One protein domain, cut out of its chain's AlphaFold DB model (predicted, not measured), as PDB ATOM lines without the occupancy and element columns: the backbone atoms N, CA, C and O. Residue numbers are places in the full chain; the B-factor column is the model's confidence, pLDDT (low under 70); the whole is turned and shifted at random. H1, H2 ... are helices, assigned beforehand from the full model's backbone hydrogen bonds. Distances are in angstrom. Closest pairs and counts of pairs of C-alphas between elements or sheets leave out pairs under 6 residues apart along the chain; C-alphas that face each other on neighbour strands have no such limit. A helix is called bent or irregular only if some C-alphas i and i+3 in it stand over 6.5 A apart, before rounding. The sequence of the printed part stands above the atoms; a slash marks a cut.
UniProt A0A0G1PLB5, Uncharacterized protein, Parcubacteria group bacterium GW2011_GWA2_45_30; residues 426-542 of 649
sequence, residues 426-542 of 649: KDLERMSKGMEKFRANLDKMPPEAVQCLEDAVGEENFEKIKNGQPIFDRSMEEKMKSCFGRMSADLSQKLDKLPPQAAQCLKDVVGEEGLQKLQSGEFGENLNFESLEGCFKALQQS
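AT A GLANCE: This is residues 426 to 542 of the 649 residues of an uncharacterized protein of Parcubacteria group bacterium GW2011_GWA2_45_30 (UniProt A0A0G1PLB5). One long helix, H4, bridges two groups of helices: H2 lies alongside it, with H3 and H1 beyond, while bent H5 and H6 form the other group near its far end. H1 slants away from H4, leaving a gap between H1 and the H5-H6 group. The 117 printed residues hold six named helices, H1 to H6 in chain order, and no named strand: all helix. The whole is only just compact, close to loose, with a radius of gyration of the C-alphas of 15.8 A and spans of 44 by 31 by 25 A.

HOW THE PARTS SIT: H5, residues 500 to 520, was assigned as one helix by its hydrogen bonds but is bent: C-alphas 509 and 512 are 9.3 A apart. Its arms, H5a, residues 500 to 509, and H5b, residues 512 to 520, are about perpendicular at 76 degrees and only just touch, only at the corner, with 3 pairs of C-alphas within 8 A, the closest those of Lys 507 and Leu 515, 6.1 A. H6, residues 529 to 542, touches H5a, closest C-alphas Cys 505 and Cys 535, 6.2 A, at a shallow tilt of 19 degrees, opposite ways. H4, residues 476 to 495, touches H5b with residues 488 to 492 alone, closest C-alphas Ser 492 and Gln 519, 5.2 A, at a steep tilt of 59 degrees. H2, residues 447 to 457, touches H4, closest C-alphas Ala 456 and Lys 479, 5.2 A, at a shallow tilt of 27 degrees, opposite ways. H1, residues 426 to 442, and H3, residues 459 to 466, only just touch, with 3 pairs of C-alphas within 8 A, the closest those of Arg 439 and Lys 466, 6.3 A. H1 and H4 are apart. In H1, H2, H3, H4, H5a, H5b and H6 every O i to N i+4 pair is within hydrogen-bond range.

IN THESE COORDINATES: H1 begins at C-alpha 426 (132.197, 129.667, 127.743) and is 24.0 A long; H4 is 27.4 A and H6 20.1 A, ending at C-alpha 542 (89.808, 129.027, 114.487).

THE WHOLE: The C-alphas farthest apart, Phe 472 and Ser 542, are 44.8 A apart. The printed part has no cut and no long link. Mean pLDDT of the printed part is 72.5; residues 490 to 499 and 512 to 542 are among those under 70.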
ATOM      1  N   LYS A 426     133.522 130.259 127.931       81.38
ATOM      2  CA  LYS A 426     132.197 129.667 127.743       81.38
ATOM      3  C   LYS A 426     131.083 130.561 128.287       81.38
ATOM      4  O   LYS A 426     130.022 130.640 127.671       81.38
ATOM      5  N   ASP A 427     131.295 131.231 129.418       81.69
ATOM      6  CA  ASP A 427     130.319 132.177 129.965       81.69
ATOM      7  C   ASP A 427     130.219 133.437 129.109       81.69
ATOM      8  O   ASP A 427     129.108 133.871 128.808       81.69
ATOM      9  N   LEU A 428     131.351 133.964 128.635       82.56
ATOM     10  CA  LEU A 428     131.372 135.089 127.697       82.56
ATOM     11  C   LEU A 428     130.635 134.749 126.392       82.56
ATOM     12  O   LEU A 428     129.818 135.541 125.921       82.56
ATOM     13  N   GLU A 429     130.864 133.555 125.841       83.12
ATOM     14  CA  GLU A 429     130.172 133.063 124.645       83.12
ATOM     15  C   GLU A 429     128.675 132.821 124.900       83.12
ATOM     16  O   GLU A 429     127.828 133.123 124.057       83.12
ATOM     17  N   ARG A 430     128.315 132.293 126.077       82.69
ATOM     18  CA  ARG A 430     126.915 132.107 126.478       82.69
ATOM     19  C   ARG A 430     126.191 133.449 126.569       82.69
ATOM     20  O   ARG A 430     125.073 133.561 126.070       82.69
ATOM     21  N   MET A 431     126.826 134.460 127.159       78.75
ATOM     22  CA  MET A 431     126.275 135.811 127.270       78.75
ATOM     23  C   MET A 431     126.115 136.473 125.898       78.75
ATOM     24  O   MET A 431     125.043 137.009 125.611       78.75
ATOM     25  N   SER A 432     127.122 136.388 125.021       79.06
ATOM     26  CA  SER A 432     127.043 136.979 123.678       79.06
ATOM     27  C   SER A 432     125.957 136.316 122.827       79.06
ATOM     28  O   SER A 432     125.116 137.008 122.255       79.06
ATOM     29  N   LYS A 433     125.890 134.977 122.823       83.00
ATOM     30  CA  LYS A 433     124.832 134.221 122.130       83.00
ATOM     31  C   LYS A 433     123.446 134.508 122.702       83.00
ATOM     32  O   LYS A 433     122.470 134.525 121.954       83.00
ATOM     33  N   GLY A 434     123.340 134.718 124.015       82.00
ATOM     34  CA  GLY A 434     122.104 135.145 124.669       82.00
ATOM     35  C   GLY A 434     121.620 136.494 124.137       82.00
ATOM     36  O   GLY A 434     120.470 136.606 123.709       82.00
ATOM     37  N   MET A 435     122.517 137.481 124.073       79.06
ATOM     38  CA  MET A 435     122.218 138.816 123.548       79.06
ATOM     39  C   MET A 435     121.851 138.786 122.055       79.06
ATOM     40  O   MET A 435     120.881 139.419 121.641       79.06
ATOM     41  N   GLU A 436     122.563 138.000 121.243       81.06
ATOM     42  CA  GLU A 436     122.246 137.819 119.819       81.06
ATOM     43  C   GLU A 436     120.855 137.216 119.611       81.06
ATOM     44  O   GLU A 436     120.076 137.712 118.793       81.06
ATOM     45  N   LYS A 437     120.512 136.169 120.374       81.94
ATOM     46  CA  LYS A 437     119.179 135.555 120.335       81.94
ATOM     47  C   LYS A 437     118.098 136.526 120.788       81.94
ATOM     48  O   LYS A 437     117.030 136.551 120.181       81.94
ATOM     49  N   PHE A 438     118.355 137.312 121.829       82.62
ATOM     50  CA  PHE A 438     117.414 138.327 122.293       82.62
ATOM     51  C   PHE A 438     117.153 139.365 121.195       82.62
ATOM     52  O   PHE A 438     116.005 139.572 120.806       82.62
ATOM     53  N   ARG A 439     118.216 139.917 120.599       82.25
ATOM     54  CA  ARG A 439     118.132 140.897 119.506       82.25
ATOM     55  C   ARG A 439     117.398 140.346 118.283       82.25
ATOM     56  O   ARG A 439     116.538 141.020 117.733       82.25
ATOM     57  N   ALA A 440     117.691 139.108 117.888       81.81
ATOM     58  CA  ALA A 440     117.039 138.450 116.753       81.81
ATOM     59  C   ALA A 440     115.535 138.193 116.968       81.81
ATOM     60  O   ALA A 440     114.805 137.970 115.999       81.81
ATOM     61  N   ASN A 441     115.074 138.194 118.219       82.38
ATOM     62  CA  ASN A 441     113.664 138.029 118.560       82.38
ATOM     63  C   ASN A 441     112.983 139.342 118.963       82.38
ATOM     64  O   ASN A 441     111.761 139.347 119.065       82.38
ATOM     65  N   LEU A 442     113.723 140.445 119.122       82.06
ATOM     66  CA  LEU A 442     113.169 141.747 119.497       82.06
ATOM     67  C   LEU A 442     112.142 142.245 118.466       82.06
ATOM     68  O   LEU A 442     111.047 142.644 118.840       82.06
ATOM     69  N   ASP A 443     112.431 142.090 117.170       78.56
ATOM     70  CA  ASP A 443     111.512 142.465 116.079       78.56
ATOM     71  C   ASP A 443     110.272 141.554 115.978       78.56
ATOM     72  O   ASP A 443     109.305 141.877 115.287       78.56
ATOM     73  N   LYS A 444     110.299 140.391 116.638       80.19
ATOM     74  CA  LYS A 444     109.176 139.441 116.687       80.19
ATOM     75  C   LYS A 444     108.298 139.644 117.918       80.19
ATOM     76  O   LYS A 444     107.247 139.010 118.021       80.19
ATOM     77  N   MET A 445     108.726 140.477 118.866       80.25
ATOM     78  CA  MET A 445     107.938 140.775 120.053       80.25
ATOM     79  C   MET A 445     106.761 141.695 119.700       80.25
ATOM     80  O   MET A 445     106.869 142.527 118.795       80.25
ATOM     81  N   PRO A 446     105.625 141.580 120.410       79.44
ATOM     82  CA  PRO A 446     104.521 142.520 120.261       79.44
ATOM     83  C   PRO A 446     104.994 143.971 120.473       79.44
ATOM     84  O   PRO A 446     105.796 144.202 121.378       79.44
ATOM     85  N   PRO A 447     104.473 144.965 119.729       81.88
ATOM     86  CA  PRO A 447     104.886 146.365 119.878       81.88
ATOM     87  C   PRO A 447     104.752 146.889 121.313       81.88
ATOM     88  O   PRO A 447     105.598 147.636 121.785       81.88
ATOM     89  N   GLU A 448     103.724 146.433 122.033       80.19
ATOM     90  CA  GLU A 448     103.486 146.750 123.448       80.19
ATOM     91  C   GLU A 448     104.607 146.220 124.363       80.19
ATOM     92  O   GLU A 448     104.981 146.872 125.336       80.19
ATOM     93  N   ALA A 449     105.180 145.059 124.035       81.19
ATOM     94  CA  ALA A 449     106.300 144.460 124.759       81.19
ATOM     95  C   ALA A 449     107.622 145.175 124.460       81.19
ATOM     96  O   ALA A 449     108.411 145.422 125.369       81.19
ATOM     97  N   VAL A 450     107.844 145.540 123.195       86.44
ATOM     98  CA  VAL A 450     109.014 146.322 122.771       86.44
ATOM     99  C   VAL A 450     109.004 147.694 123.445       86.44
ATOM    100  O   VAL A 450     110.015 148.085 124.022       86.44
ATOM    101  N   GLN A 451     107.849 148.363 123.472       86.00
ATOM    102  CA  GLN A 451     107.677 149.636 124.172       86.00
ATOM    103  C   GLN A 451     107.909 149.490 125.679       86.00
ATOM    104  O   GLN A 451     108.602 150.300 126.276       86.00
ATOM    105  N   CYS A 452     107.377 148.435 126.302       86.56
ATOM    106  CA  CYS A 452     107.604 148.171 127.722       86.56
ATOM    107  C   CYS A 452     109.092 147.974 128.045       86.56
ATOM    108  O   CYS A 452     109.569 148.465 129.067       86.56
ATOM    109  N   LEU A 453     109.829 147.272 127.178       85.56
ATOM    110  CA  LEU A 453     111.271 147.102 127.324       85.56
ATOM    111  C   LEU A 453     111.992 148.440 127.184       85.56
ATOM    112  O   LEU A 453     112.811 148.754 128.040       85.56
ATOM    113  N   GLU A 454     111.665 149.231 126.163       87.69
ATOM    114  CA  GLU A 454     112.233 150.563 125.937       87.69
ATOM    115  C   GLU A 454     111.973 151.512 127.118       87.69
ATOM    116  O   GLU A 454     112.911 152.125 127.627       87.69
ATOM    117  N   ASP A 455     110.744 151.551 127.636       86.38
ATOM    118  CA  ASP A 455     110.365 152.357 128.800       86.38
ATOM    119  C   ASP A 455     111.080 151.893 130.080       86.38
ATOM    120  O   ASP A 455     111.457 152.708 130.925       86.38
ATOM    121  N   ALA A 456     111.258 150.578 130.248       85.06
ATOM    122  CA  ALA A 456     111.882 150.001 131.433       85.06
ATOM    123  C   ALA A 456     113.393 150.244 131.462       85.06
ATOM    124  O   ALA A 456     113.937 150.579 132.513       85.06
ATOM    125  N   VAL A 457     114.073 150.071 130.327       82.75
ATOM    126  CA  VAL A 457     115.540 150.155 130.244       82.75
ATOM    127  C   VAL A 457     116.035 151.559 129.881       82.75
ATOM    128  O   VAL A 457     117.182 151.895 130.185       82.75
ATOM    129  N   GLY A 458     115.163 152.391 129.303       86.81
ATOM    130  CA  GLY A 458     115.435 153.733 128.792       86.81
ATOM    131  C   GLY A 458     115.936 153.724 127.342       86.81
ATOM    132  O   GLY A 458     116.689 152.832 126.954       86.81
ATOM    133  N   GLU A 459     115.573 154.752 126.563       86.44
ATOM    134  CA  GLU A 459     115.889 154.877 125.122       86.44
ATOM    135  C   GLU A 459     117.379 154.648 124.807       86.44
ATOM    136  O   GLU A 459     117.727 153.916 123.883       86.44
ATOM    137  N   GLU A 460     118.285 155.220 125.610       85.81
ATOM    138  CA  GLU A 460     119.730 155.088 125.392       85.81
ATOM    139  C   GLU A 460     120.206 153.631 125.512       85.81
ATOM    140  O   GLU A 460     120.950 153.132 124.665       85.81
ATOM    141  N   ASN A 461     119.776 152.926 126.560       84.81
ATOM    142  CA  ASN A 461     120.142 151.529 126.771       84.81
ATOM    143  C   ASN A 461     119.426 150.619 125.770       84.81
ATOM    144  O   ASN A 461     120.011 149.654 125.282       84.81
ATOM    145  N   PHE A 462     118.188 150.946 125.411       86.94
ATOM    146  CA  PHE A 462     117.432 150.206 124.412       86.94
ATOM    147  C   PHE A 462     118.119 150.246 123.038       86.94
ATOM    148  O   PHE A 462     118.279 149.211 122.385       86.94
ATOM    149  N   GLU A 463     118.644 151.405 122.640       87.00
ATOM    150  CA  GLU A 463     119.471 151.531 121.439       87.00
ATOM    151  C   GLU A 463     120.787 150.741 121.547       87.00
ATOM    152  O   GLU A 463     121.193 150.092 120.579       87.00
ATOM    153  N   LYS A 464     121.433 150.692 122.722       84.88
ATOM    154  CA  LYS A 464     122.611 149.826 122.941       84.88
ATOM    155  C   LYS A 464     122.275 148.349 122.700       84.88
ATOM    156  O   LYS A 464     123.007 147.683 121.967       84.88
ATOM    157  N   ILE A 465     121.135 147.856 123.195       84.50
ATOM    158  CA  ILE A 465     120.661 146.476 122.947       84.50
ATOM    159  C   ILE A 465     120.445 146.236 121.456       84.50
ATOM    160  O   ILE A 465     120.930 145.244 120.904       84.50
ATOM    161  N   LYS A 466     119.743 147.153 120.779       83.81
ATOM    162  CA  LYS A 466     119.488 147.055 119.335       83.81
ATOM    163  C   LYS A 466     120.778 146.992 118.534       83.81
ATOM    164  O   LYS A 466     120.822 146.291 117.526       83.81
ATOM    165  N   ASN A 467     121.830 147.653 119.000       84.25
ATOM    166  CA  ASN A 467     123.133 147.675 118.349       84.25
ATOM    167  C   ASN A 467     124.090 146.569 118.835       84.25
ATOM    168  O   ASN A 467     125.218 146.492 118.355       84.25
ATOM    169  N   GLY A 468     123.649 145.686 119.742       75.94
ATOM    170  CA  GLY A 468     124.465 144.593 120.284       75.94
ATOM    171  C   GLY A 468     125.582 145.060 121.222       75.94
ATOM    172  O   GLY A 468     126.558 144.340 121.424       75.94
ATOM    173  N   GLN A 469     125.461 146.268 121.771       77.50
ATOM    174  CA  GLN A 469     126.384 146.807 122.759       77.50
ATOM    175  C   GLN A 469     126.001 146.316 124.165       77.50
ATOM    176  O   GLN A 469     124.810 146.225 124.480       77.50
ATOM    177  N   PRO A 470     126.984 145.991 125.021       72.25
ATOM    178  CA  PRO A 470     126.711 145.615 126.401       72.25
ATOM    179  C   PRO A 470     126.119 146.801 127.177       72.25
ATOM    180  O   PRO A 470     126.535 147.946 126.995       72.25
ATOM    181  N   ILE A 471     125.147 146.516 128.047       75.94
ATOM    182  CA  ILE A 471     124.626 147.486 129.014       75.94
ATOM    183  C   ILE A 471     125.163 147.129 130.387       75.94
ATOM    184  O   ILE A 471     125.080 145.978 130.817       75.94
ATOM    185  N   PHE A 472     125.639 148.144 131.093       71.12
ATOM    186  CA  PHE A 472     126.202 148.018 132.425       71.12
ATOM    187  C   PHE A 472     125.334 148.756 133.454       71.12
ATOM    188  O   PHE A 472     125.803 149.626 134.175       71.12
ATOM    189  N   ASP A 473     124.043 148.435 133.520       71.69
ATOM    190  CA  ASP A 473     123.120 148.998 134.514       71.69
ATOM    191  C   ASP A 473     122.602 147.864 135.414       71.69
ATOM    192  O   ASP A 473     121.898 146.966 134.957       71.69
ATOM    193  N   ARG A 474     122.967 147.884 136.706       69.25
ATOM    194  CA  ARG A 474     122.563 146.847 137.677       69.25
ATOM    195  C   ARG A 474     121.064 146.876 137.987       69.25
ATOM    196  O   ARG A 474     120.511 145.854 138.378       69.25
ATOM    197  N   SER A 475     120.385 148.003 137.764       71.38
ATOM    198  CA  SER A 475     118.928 148.110 137.918       71.38
ATOM    199  C   SER A 475     118.155 147.469 136.759       71.38
ATOM    200  O   SER A 475     116.936 147.313 136.843       71.38
ATOM    201  N   MET A 476     118.848 147.059 135.688       72.56
ATOM    202  CA  MET A 476     118.241 146.426 134.514       72.56
ATOM    203  C   MET A 476     117.498 145.147 134.845       72.56
ATOM    204  O   MET A 476     116.447 144.909 134.264       72.56
ATOM    205  N   GLU A 477     118.014 144.332 135.764       69.50
ATOM    206  CA  GLU A 477     117.355 143.083 136.136       69.50
ATOM    207  C   GLU A 477     115.969 143.361 136.728       69.50
ATOM    208  O   GLU A 477     114.982 142.794 136.269       69.50
ATOM    209  N   GLU A 478     115.872 144.294 137.674       74.06
ATOM    210  CA  GLU A 478     114.604 144.682 138.300       74.06
ATOM    211  C   GLU A 478     113.671 145.405 137.318       74.06
ATOM    212  O   GLU A 478     112.473 145.125 137.270       74.06
ATOM    213  N   LYS A 479     114.213 146.278 136.462       80.88
ATOM    214  CA  LYS A 479     113.458 146.956 135.395       80.88
ATOM    215  C   LYS A 479     112.885 145.957 134.385       80.88
ATOM    216  O   LYS A 479     111.696 146.011 134.068       80.88
ATOM    217  N   MET A 480     113.700 145.008 133.921       75.50
ATOM    218  CA  MET A 480     113.276 143.948 133.006       75.50
ATOM    219  C   MET A 480     112.276 143.017 133.687       75.50
ATOM    220  O   MET A 480     111.226 142.763 133.105       75.50
ATOM    221  N   LYS A 481     112.520 142.576 134.929       78.06
ATOM    222  CA  LYS A 481     111.552 141.787 135.714       78.06
ATOM    223  C   LYS A 481     110.222 142.513 135.867       78.06
ATOM    224  O   LYS A 481     109.180 141.892 135.707       78.06
ATOM    225  N   SER A 482     110.235 143.821 136.127       77.50
ATOM    226  CA  SER A 482     109.012 144.622 136.219       77.50
ATOM    227  C   SER A 482     108.250 144.632 134.893       77.50
ATOM    228  O   SER A 482     107.040 144.402 134.878       77.50
ATOM    229  N   CYS A 483     108.947 144.829 133.771       81.62
ATOM    230  CA  CYS A 483     108.330 144.790 132.448       81.62
ATOM    231  C   CYS A 483     107.777 143.397 132.104       81.62
ATOM    232  O   CYS A 483     106.597 143.262 131.780       81.62
ATOM    233  N   PHE A 484     108.583 142.343 132.254       76.81
ATOM    234  CA  PHE A 484     108.153 140.968 131.998       76.81
ATOM    235  C   PHE A 484     107.050 140.513 132.953       76.81
ATOM    236  O   PHE A 484     106.168 139.775 132.532       76.81
ATOM    237  N   GLY A 485     107.040 140.997 134.196       74.81
ATOM    238  CA  GLY A 485     105.969 140.762 135.161       74.81
ATOM    239  C   GLY A 485     104.652 141.433 134.761       74.81
ATOM    240  O   GLY A 485     103.582 140.848 134.906       74.81
ATOM    241  N   ARG A 486     104.701 142.643 134.188       72.75
ATOM    242  CA  ARG A 486     103.509 143.284 133.599       72.75
ATOM    243  C   ARG A 486     103.017 142.515 132.380       72.75
ATOM    244  O   ARG A 486     101.817 142.301 132.242       72.75
ATOM    245  N   MET A 487     103.939 142.074 131.526       70.25
ATOM    246  CA  MET A 487     103.609 141.266 130.356       70.25
ATOM    247  C   MET A 487     103.013 139.910 130.738       70.25
ATOM    248  O   MET A 487     102.042 139.488 130.119       70.25
ATOM    249  N   SER A 488     103.557 139.232 131.751       68.44
ATOM    250  CA  SER A 488     103.029 137.951 132.227       68.44
ATOM    251  C   SER A 488     101.664 138.124 132.885       68.44
ATOM    252  O   SER A 488     100.775 137.315 132.640       68.44
ATOM    253  N   ALA A 489     101.442 139.205 133.638       70.19
ATOM    254  CA  ALA A 489     100.135 139.520 134.210       70.19
ATOM    255  C   ALA A 489      99.079 139.811 133.126       70.19
ATOM    256  O   ALA A 489      97.956 139.310 133.212       70.19
ATOM    257  N   ASP A 490      99.436 140.574 132.086       68.25
ATOM    258  CA  ASP A 490      98.561 140.818 130.933       68.25
ATOM    259  C   ASP A 490      98.281 139.520 130.156       68.25
ATOM    260  O   ASP A 490      97.132 139.215 129.824       68.25
ATOM    261  N   LEU A 491      99.312 138.696 129.948       65.56
ATOM    262  CA  LEU A 491      99.186 137.383 129.327       65.56
ATOM    263  C   LEU A 491      98.297 136.449 130.159       65.56
ATOM    264  O   LEU A 491      97.445 135.778 129.587       65.56
ATOM    265  N   SER A 492      98.421 136.449 131.489       67.94
ATOM    266  CA  SER A 492      97.577 135.661 132.395       67.94
ATOM    267  C   SER A 492      96.114 136.103 132.317       67.94
ATOM    268  O   SER A 492      95.232 135.262 132.157       67.94
ATOM    269  N   GLN A 493      95.839 137.414 132.322       68.19
ATOM    270  CA  GLN A 493      94.473 137.928 132.138       68.19
ATOM    271  C   GLN A 493      93.880 137.576 130.769       68.19
ATOM    272  O   GLN A 493      92.663 137.415 130.638       68.19
ATOM    273  N   LYS A 494      94.718 137.496 129.730       67.69
ATOM    274  CA  LYS A 494      94.309 137.060 128.390       67.69
ATOM    275  C   LYS A 494      94.111 135.541 128.331       67.69
ATOM    276  O   LYS A 494      93.166 135.103 127.678       67.69
ATOM    277  N   LEU A 495      94.918 134.755 129.051       64.94
ATOM    278  CA  LEU A 495      94.763 133.301 129.192       64.94
ATOM    279  C   LEU A 495      93.450 132.932 129.888       64.94
ATOM    280  O   LEU A 495      92.763 132.024 129.428       64.94
ATOM    281  N   ASP A 496      93.049 133.672 130.922       67.38
ATOM    282  CA  ASP A 496      91.780 133.443 131.634       67.38
ATOM    283  C   ASP A 496      90.543 133.675 130.748       67.38
ATOM    284  O   ASP A 496      89.444 133.208 131.049       67.38
ATOM    285  N   LYS A 497      90.715 134.393 129.633       69.38
ATOM    286  CA  LYS A 497      89.665 134.694 128.650       69.38
ATOM    287  C   LYS A 497      89.706 133.773 127.428       69.38
ATOM    288  O   LYS A 497      88.922 133.970 126.498       69.38
ATOM    289  N   LEU A 498      90.609 132.789 127.397       65.12
ATOM    290  CA  LEU A 498      90.742 131.886 126.261       65.12
ATOM    291  C   LEU A 498      89.570 130.896 126.166       65.12
ATOM    292  O   LEU A 498      89.094 130.380 127.179       65.12
ATOM    293  N   PRO A 499      89.138 130.548 124.940       66.81
ATOM    294  CA  PRO A 499      88.219 129.441 124.728       66.81
ATOM    295  C   PRO A 499      88.795 128.128 125.294       66.81
ATOM    296  O   PRO A 499      90.008 127.911 125.200       66.81
ATOM    297  N   PRO A 500      87.958 127.193 125.782       70.19
ATOM    298  CA  PRO A 500      88.420 125.949 126.412       70.19
ATOM    299  C   PRO A 500      89.371 125.121 125.538       70.19
ATOM    300  O   PRO A 500      90.300 124.498 126.040       70.19
ATOM    301  N   GLN A 501      89.174 125.153 124.218       70.25
ATOM    302  CA  GLN A 501      90.009 124.446 123.240       70.25
ATOM    303  C   GLN A 501      91.430 125.032 123.148       70.25
ATOM    304  O   GLN A 501      92.397 124.300 122.954       70.25
ATOM    305  N   ALA A 502      91.568 126.345 123.333       68.19
ATOM    306  CA  ALA A 502      92.841 127.057 123.289       68.19
ATOM    307  C   ALA A 502      93.644 126.871 124.581       68.19
ATOM    308  O   ALA A 502      94.846 126.619 124.544       68.19
ATOM    309  N   ALA A 503      92.950 126.941 125.721       71.38
ATOM    310  CA  ALA A 503      93.526 126.652 127.026       71.38
ATOM    311  C   ALA A 503      94.021 125.198 127.101       71.38
ATOM    312  O   ALA A 503      95.107 124.945 127.617       71.38
ATOM    313  N   GLN A 504      93.270 124.255 126.517       72.44
ATOM    314  CA  GLN A 504      93.679 122.854 126.436       72.44
ATOM    315  C   GLN A 504      94.910 122.660 125.540       72.44
ATOM    316  O   GLN A 504      95.847 121.988 125.946       72.44
ATOM    317  N   CYS A 505      94.964 123.310 124.374       76.50
ATOM    318  CA  CYS A 505      96.132 123.249 123.492       76.50
ATOM    319  C   CYS A 505      97.411 123.788 124.162       76.50
ATOM    320  O   CYS A 505      98.463 123.157 124.081       76.50
ATOM    321  N   LEU A 506      97.327 124.911 124.886       71.62
ATOM    322  CA  LEU A 506      98.465 125.430 125.655       71.62
ATOM    323  C   LEU A 506      98.888 124.439 126.741       71.62
ATOM    324  O   LEU A 506     100.067 124.114 126.853       71.62
ATOM    325  N   LYS A 507      97.923 123.899 127.487       72.94
ATOM    326  CA  LYS A 507      98.147 122.889 128.525       72.94
ATOM    327  C   LYS A 507      98.808 121.613 127.989       72.94
ATOM    328  O   LYS A 507      99.661 121.054 128.670       72.94
ATOM    329  N   ASP A 508      98.468 121.189 126.775       73.88
ATOM    330  CA  ASP A 508      99.053 120.009 126.127       73.88
ATOM    331  C   ASP A 508     100.499 120.260 125.647       73.88
ATOM    332  O   ASP A 508     101.298 119.326 125.592       73.88
ATOM    333  N   VAL A 509     100.856 121.515 125.334       73.00
ATOM    334  CA  VAL A 509     102.202 121.908 124.875       73.00
ATOM    335  C   VAL A 509     103.155 122.206 126.036       73.00
ATOM    336  O   VAL A 509     104.318 121.812 125.981       73.00
ATOM    337  N   VAL A 510     102.691 122.904 127.080       70.75
ATOM    338  CA  VAL A 510     103.547 123.330 128.207       70.75
ATOM    339  C   VAL A 510     103.377 122.486 129.476       70.75
ATOM    340  O   VAL A 510     104.183 122.602 130.398       70.75
ATOM    341  N   GLY A 511     102.372 121.607 129.530       71.88
ATOM    342  CA  GLY A 511     102.004 120.845 130.728       71.88
ATOM    343  C   GLY A 511     101.308 121.705 131.793       71.88
ATOM    344  O   GLY A 511     101.361 122.931 131.749       71.88
ATOM    345  N   GLU A 512     100.660 121.078 132.786       69.94
ATOM    346  CA  GLU A 512      99.998 121.818 133.884       69.94
ATOM    347  C   GLU A 512     100.971 122.717 134.655       69.94
ATOM    348  O   GLU A 512     100.659 123.866 134.958       69.94
ATOM    349  N   GLU A 513     102.167 122.201 134.934       63.81
ATOM    350  CA  GLU A 513     103.191 122.914 135.695       63.81
ATOM    351  C   GLU A 513     103.815 124.058 134.877       63.81
ATOM    352  O   GLU A 513     104.085 125.128 135.415       63.81
ATOM    353  N   GLY A 514     103.997 123.875 133.563       66.44
ATOM    354  CA  GLY A 514     104.477 124.934 132.673       66.44
ATOM    355  C   GLY A 514     103.435 126.027 132.444       66.44
ATOM    356  O   GLY A 514     103.799 127.194 132.333       66.44
ATOM    357  N   LEU A 515     102.144 125.677 132.447       67.12
ATOM    358  CA  LEU A 515     101.048 126.644 132.368       67.12
ATOM    359  C   LEU A 515     100.976 127.510 133.635       67.12
ATOM    360  O   LEU A 515     100.850 128.726 133.528       67.12
ATOM    361  N   GLN A 516     101.137 126.909 134.819       64.38
ATOM    362  CA  GLN A 516     101.226 127.654 136.082       64.38
ATOM    363  C   GLN A 516     102.458 128.563 136.135       64.38
ATOM    364  O   GLN A 516     102.354 129.697 136.588       64.38
ATOM    365  N   LYS A 517     103.600 128.101 135.616       65.38
ATOM    366  CA  LYS A 517     104.841 128.888 135.503       65.38
ATOM    367  C   LYS A 517     104.711 130.070 134.531       65.38
ATOM    368  O   LYS A 517     105.147 131.178 134.828       65.38
ATOM    369  N   LEU A 518     104.008 129.875 133.413       63.06
ATOM    370  CA  LEU A 518     103.618 130.948 132.487       63.06
ATOM    371  C   LEU A 518     102.688 131.981 133.139       63.06
ATOM    372  O   LEU A 518     102.822 133.172 132.868       63.06
ATOM    373  N   GLN A 519     101.771 131.539 134.003       61.06
ATOM    374  CA  GLN A 519     100.871 132.418 134.757       61.06
ATOM    375  C   GLN A 519     101.579 133.153 135.908       61.06
ATOM    376  O   GLN A 519     101.230 134.293 136.205       61.06
ATOM    377  N   SER A 520     102.581 132.536 136.542       59.00
ATOM    378  CA  SER A 520     103.354 133.140 137.637       59.00
ATOM    379  C   SER A 520     104.521 134.015 137.165       59.00
ATOM    380  O   SER A 520     105.091 134.748 137.970       59.00
ATOM    381  N   GLY A 521     104.868 133.978 135.873       52.34
ATOM    382  CA  GLY A 521     106.008 134.708 135.311       52.34
ATOM    383  C   GLY A 521     107.365 134.021 135.516       52.34
ATOM    384  O   GLY A 521     108.396 134.633 135.244       52.34
ATOM    385  N   GLU A 522     107.388 132.761 135.957       49.72
ATOM    386  CA  GLU A 522     108.603 131.946 136.037       49.72
ATOM    387  C   GLU A 522     108.872 131.252 134.694       49.72
ATOM    388  O   GLU A 522     108.196 130.299 134.315       49.72
ATOM    389  N   PHE A 523     109.892 131.688 133.955       54.19
ATOM    390  CA  PHE A 523     110.298 131.018 132.717       54.19
ATOM    391  C   PHE A 523     111.389 129.984 133.009       54.19
ATOM    392  O   PHE A 523     112.495 130.327 133.417       54.19
ATOM    393  N   GLY A 524     111.088 128.703 132.787       43.44
ATOM    394  CA  GLY A 524     112.097 127.640 132.819       43.44
ATOM    395  C   GLY A 524     112.947 127.626 131.544       43.44
ATOM    396  O   GLY A 524     112.433 127.892 130.458       43.44
ATOM    397  N   GLU A 525     114.221 127.234 131.656       44.03
ATOM    398  CA  GLU A 525     115.207 127.183 130.552       44.03
ATOM    399  C   GLU A 525     114.798 126.303 129.341       44.03
ATOM    400  O   GLU A 525     115.454 126.348 128.303       44.03
ATOM    401  N   ASN A 526     113.702 125.537 129.434       44.47
ATOM    402  CA  ASN A 526     113.271 124.535 128.447       44.47
ATOM    403  C   ASN A 526     111.960 124.865 127.700       44.47
ATOM    404  O   ASN A 526     111.369 123.975 127.087       44.47
ATOM    405  N   LEU A 527     111.465 126.105 127.739       53.25
ATOM    406  CA  LEU A 527     110.249 126.462 126.997       53.25
ATOM    407  C   LEU A 527     110.515 126.519 125.481       53.25
ATOM    408  O   LEU A 527     111.245 127.377 124.986       53.25
ATOM    409  N   ASN A 528     109.901 125.597 124.731       55.03
ATOM    410  CA  ASN A 528     109.979 125.566 123.272       55.03
ATOM    411  C   ASN A 528     108.937 126.511 122.649       55.03
ATOM    412  O   ASN A 528     107.765 126.162 122.480       55.03
ATOM    413  N   PHE A 529     109.388 127.711 122.283       55.56
ATOM    414  CA  PHE A 529     108.549 128.749 121.683       55.56
ATOM    415  C   PHE A 529     107.951 128.361 120.315       55.56
ATOM    416  O   PHE A 529     106.869 128.843 119.992       55.56
ATOM    417  N   GLU A 530     108.566 127.450 119.546       56.12
ATOM    418  CA  GLU A 530     108.019 127.004 118.247       56.12
ATOM    419  C   GLU A 530     106.729 126.184 118.412       56.12
ATOM    420  O   GLU A 530     105.792 126.300 117.620       56.12
ATOM    421  N   SER A 531     106.645 125.362 119.463       60.19
ATOM    422  CA  SER A 531     105.448 124.557 119.752       60.19
ATOM    423  C   SER A 531     104.286 125.420 120.262       60.19
ATOM    424  O   SER A 531     103.126 125.173 119.930       60.19
ATOM    425  N   LEU A 532     104.605 126.474 121.017       60.78
ATOM    426  CA  LEU A 532     103.660 127.493 121.480       60.78
ATOM    427  C   LEU A 532     103.100 128.324 120.314       60.78
ATOM    428  O   LEU A 532     101.891 128.556 120.247       60.78
ATOM    429  N   GLU A 533     103.952 128.708 119.360       62.78
ATOM    430  CA  GLU A 533     103.548 129.440 118.152       62.78
ATOM    431  C   GLU A 533     102.536 128.642 117.310       62.78
ATOM    432  O   GLU A 533     101.541 129.197 116.836       62.78
ATOM    433  N   GLY A 534     102.723 127.321 117.187       66.88
ATOM    434  CA  GLY A 534     101.771 126.434 116.510       66.88
ATOM    435  C   GLY A 534     100.368 126.460 117.130       66.88
ATOM    436  O   GLY A 534      99.371 126.500 116.404       66.88
ATOM    437  N   CYS A 535     100.288 126.516 118.461       69.38
ATOM    438  CA  CYS A 535      99.024 126.584 119.193       69.38
ATOM    439  C   CYS A 535      98.289 127.918 118.962       69.38
ATOM    440  O   CYS A 535      97.100 127.935 118.631       69.38
ATOM    441  N   PHE A 536      99.006 129.045 119.045       66.38
ATOM    442  CA  PHE A 536      98.434 130.371 118.779       66.38
ATOM    443  C   PHE A 536      98.006 130.547 117.317       66.38
ATOM    444  O   PHE A 536      96.970 131.157 117.044       66.38
ATOM    445  N   LYS A 537      98.743 129.961 116.371       65.38
ATOM    446  CA  LYS A 537      98.402 130.004 114.944       65.38
ATOM    447  C   LYS A 537      97.144 129.192 114.626       65.38
ATOM    448  O   LYS A 537      96.302 129.659 113.861       65.38
ATOM    449  N   ALA A 538      96.980 128.023 115.248       60.69
ATOM    450  CA  ALA A 538      95.756 127.226 115.150       60.69
ATOM    451  C   ALA A 538      94.546 127.962 115.759       60.69
ATOM    452  O   ALA A 538      93.459 127.972 115.181       60.69
ATOM    453  N   LEU A 539      94.752 128.662 116.881       58.03
ATOM    454  CA  LEU A 539      93.729 129.487 117.519       58.03
ATOM    455  C   LEU A 539      93.295 130.672 116.642       58.03
ATOM    456  O   LEU A 539      92.101 130.924 116.480       58.03
ATOM    457  N   GLN A 540      94.253 131.379 116.043       60.44
ATOM    458  CA  GLN A 540      93.987 132.513 115.155       60.44
ATOM    459  C   GLN A 540      93.233 132.085 113.884       60.44
ATOM    460  O   GLN A 540      92.405 132.834 113.368       60.44
ATOM    461  N   GLN A 541      93.472 130.865 113.402       57.09
ATOM    462  CA  GLN A 541      92.729 130.271 112.286       57.09
ATOM    463  C   GLN A 541      91.311 129.840 112.692       57.09
ATOM    464  O   GLN A 541      90.384 129.989 111.899       57.09
ATOM    465  N   SER A 542      91.122 129.381 113.934       52.66
ATOM    466  CA  SER A 542      89.808 129.027 114.487       52.66
ATOM    467  C   SER A 542      88.921 130.237 114.806       52.66
ATOM    468  O   SER A 542      87.700 130.091 114.850       52.66
TER     469      SER A 542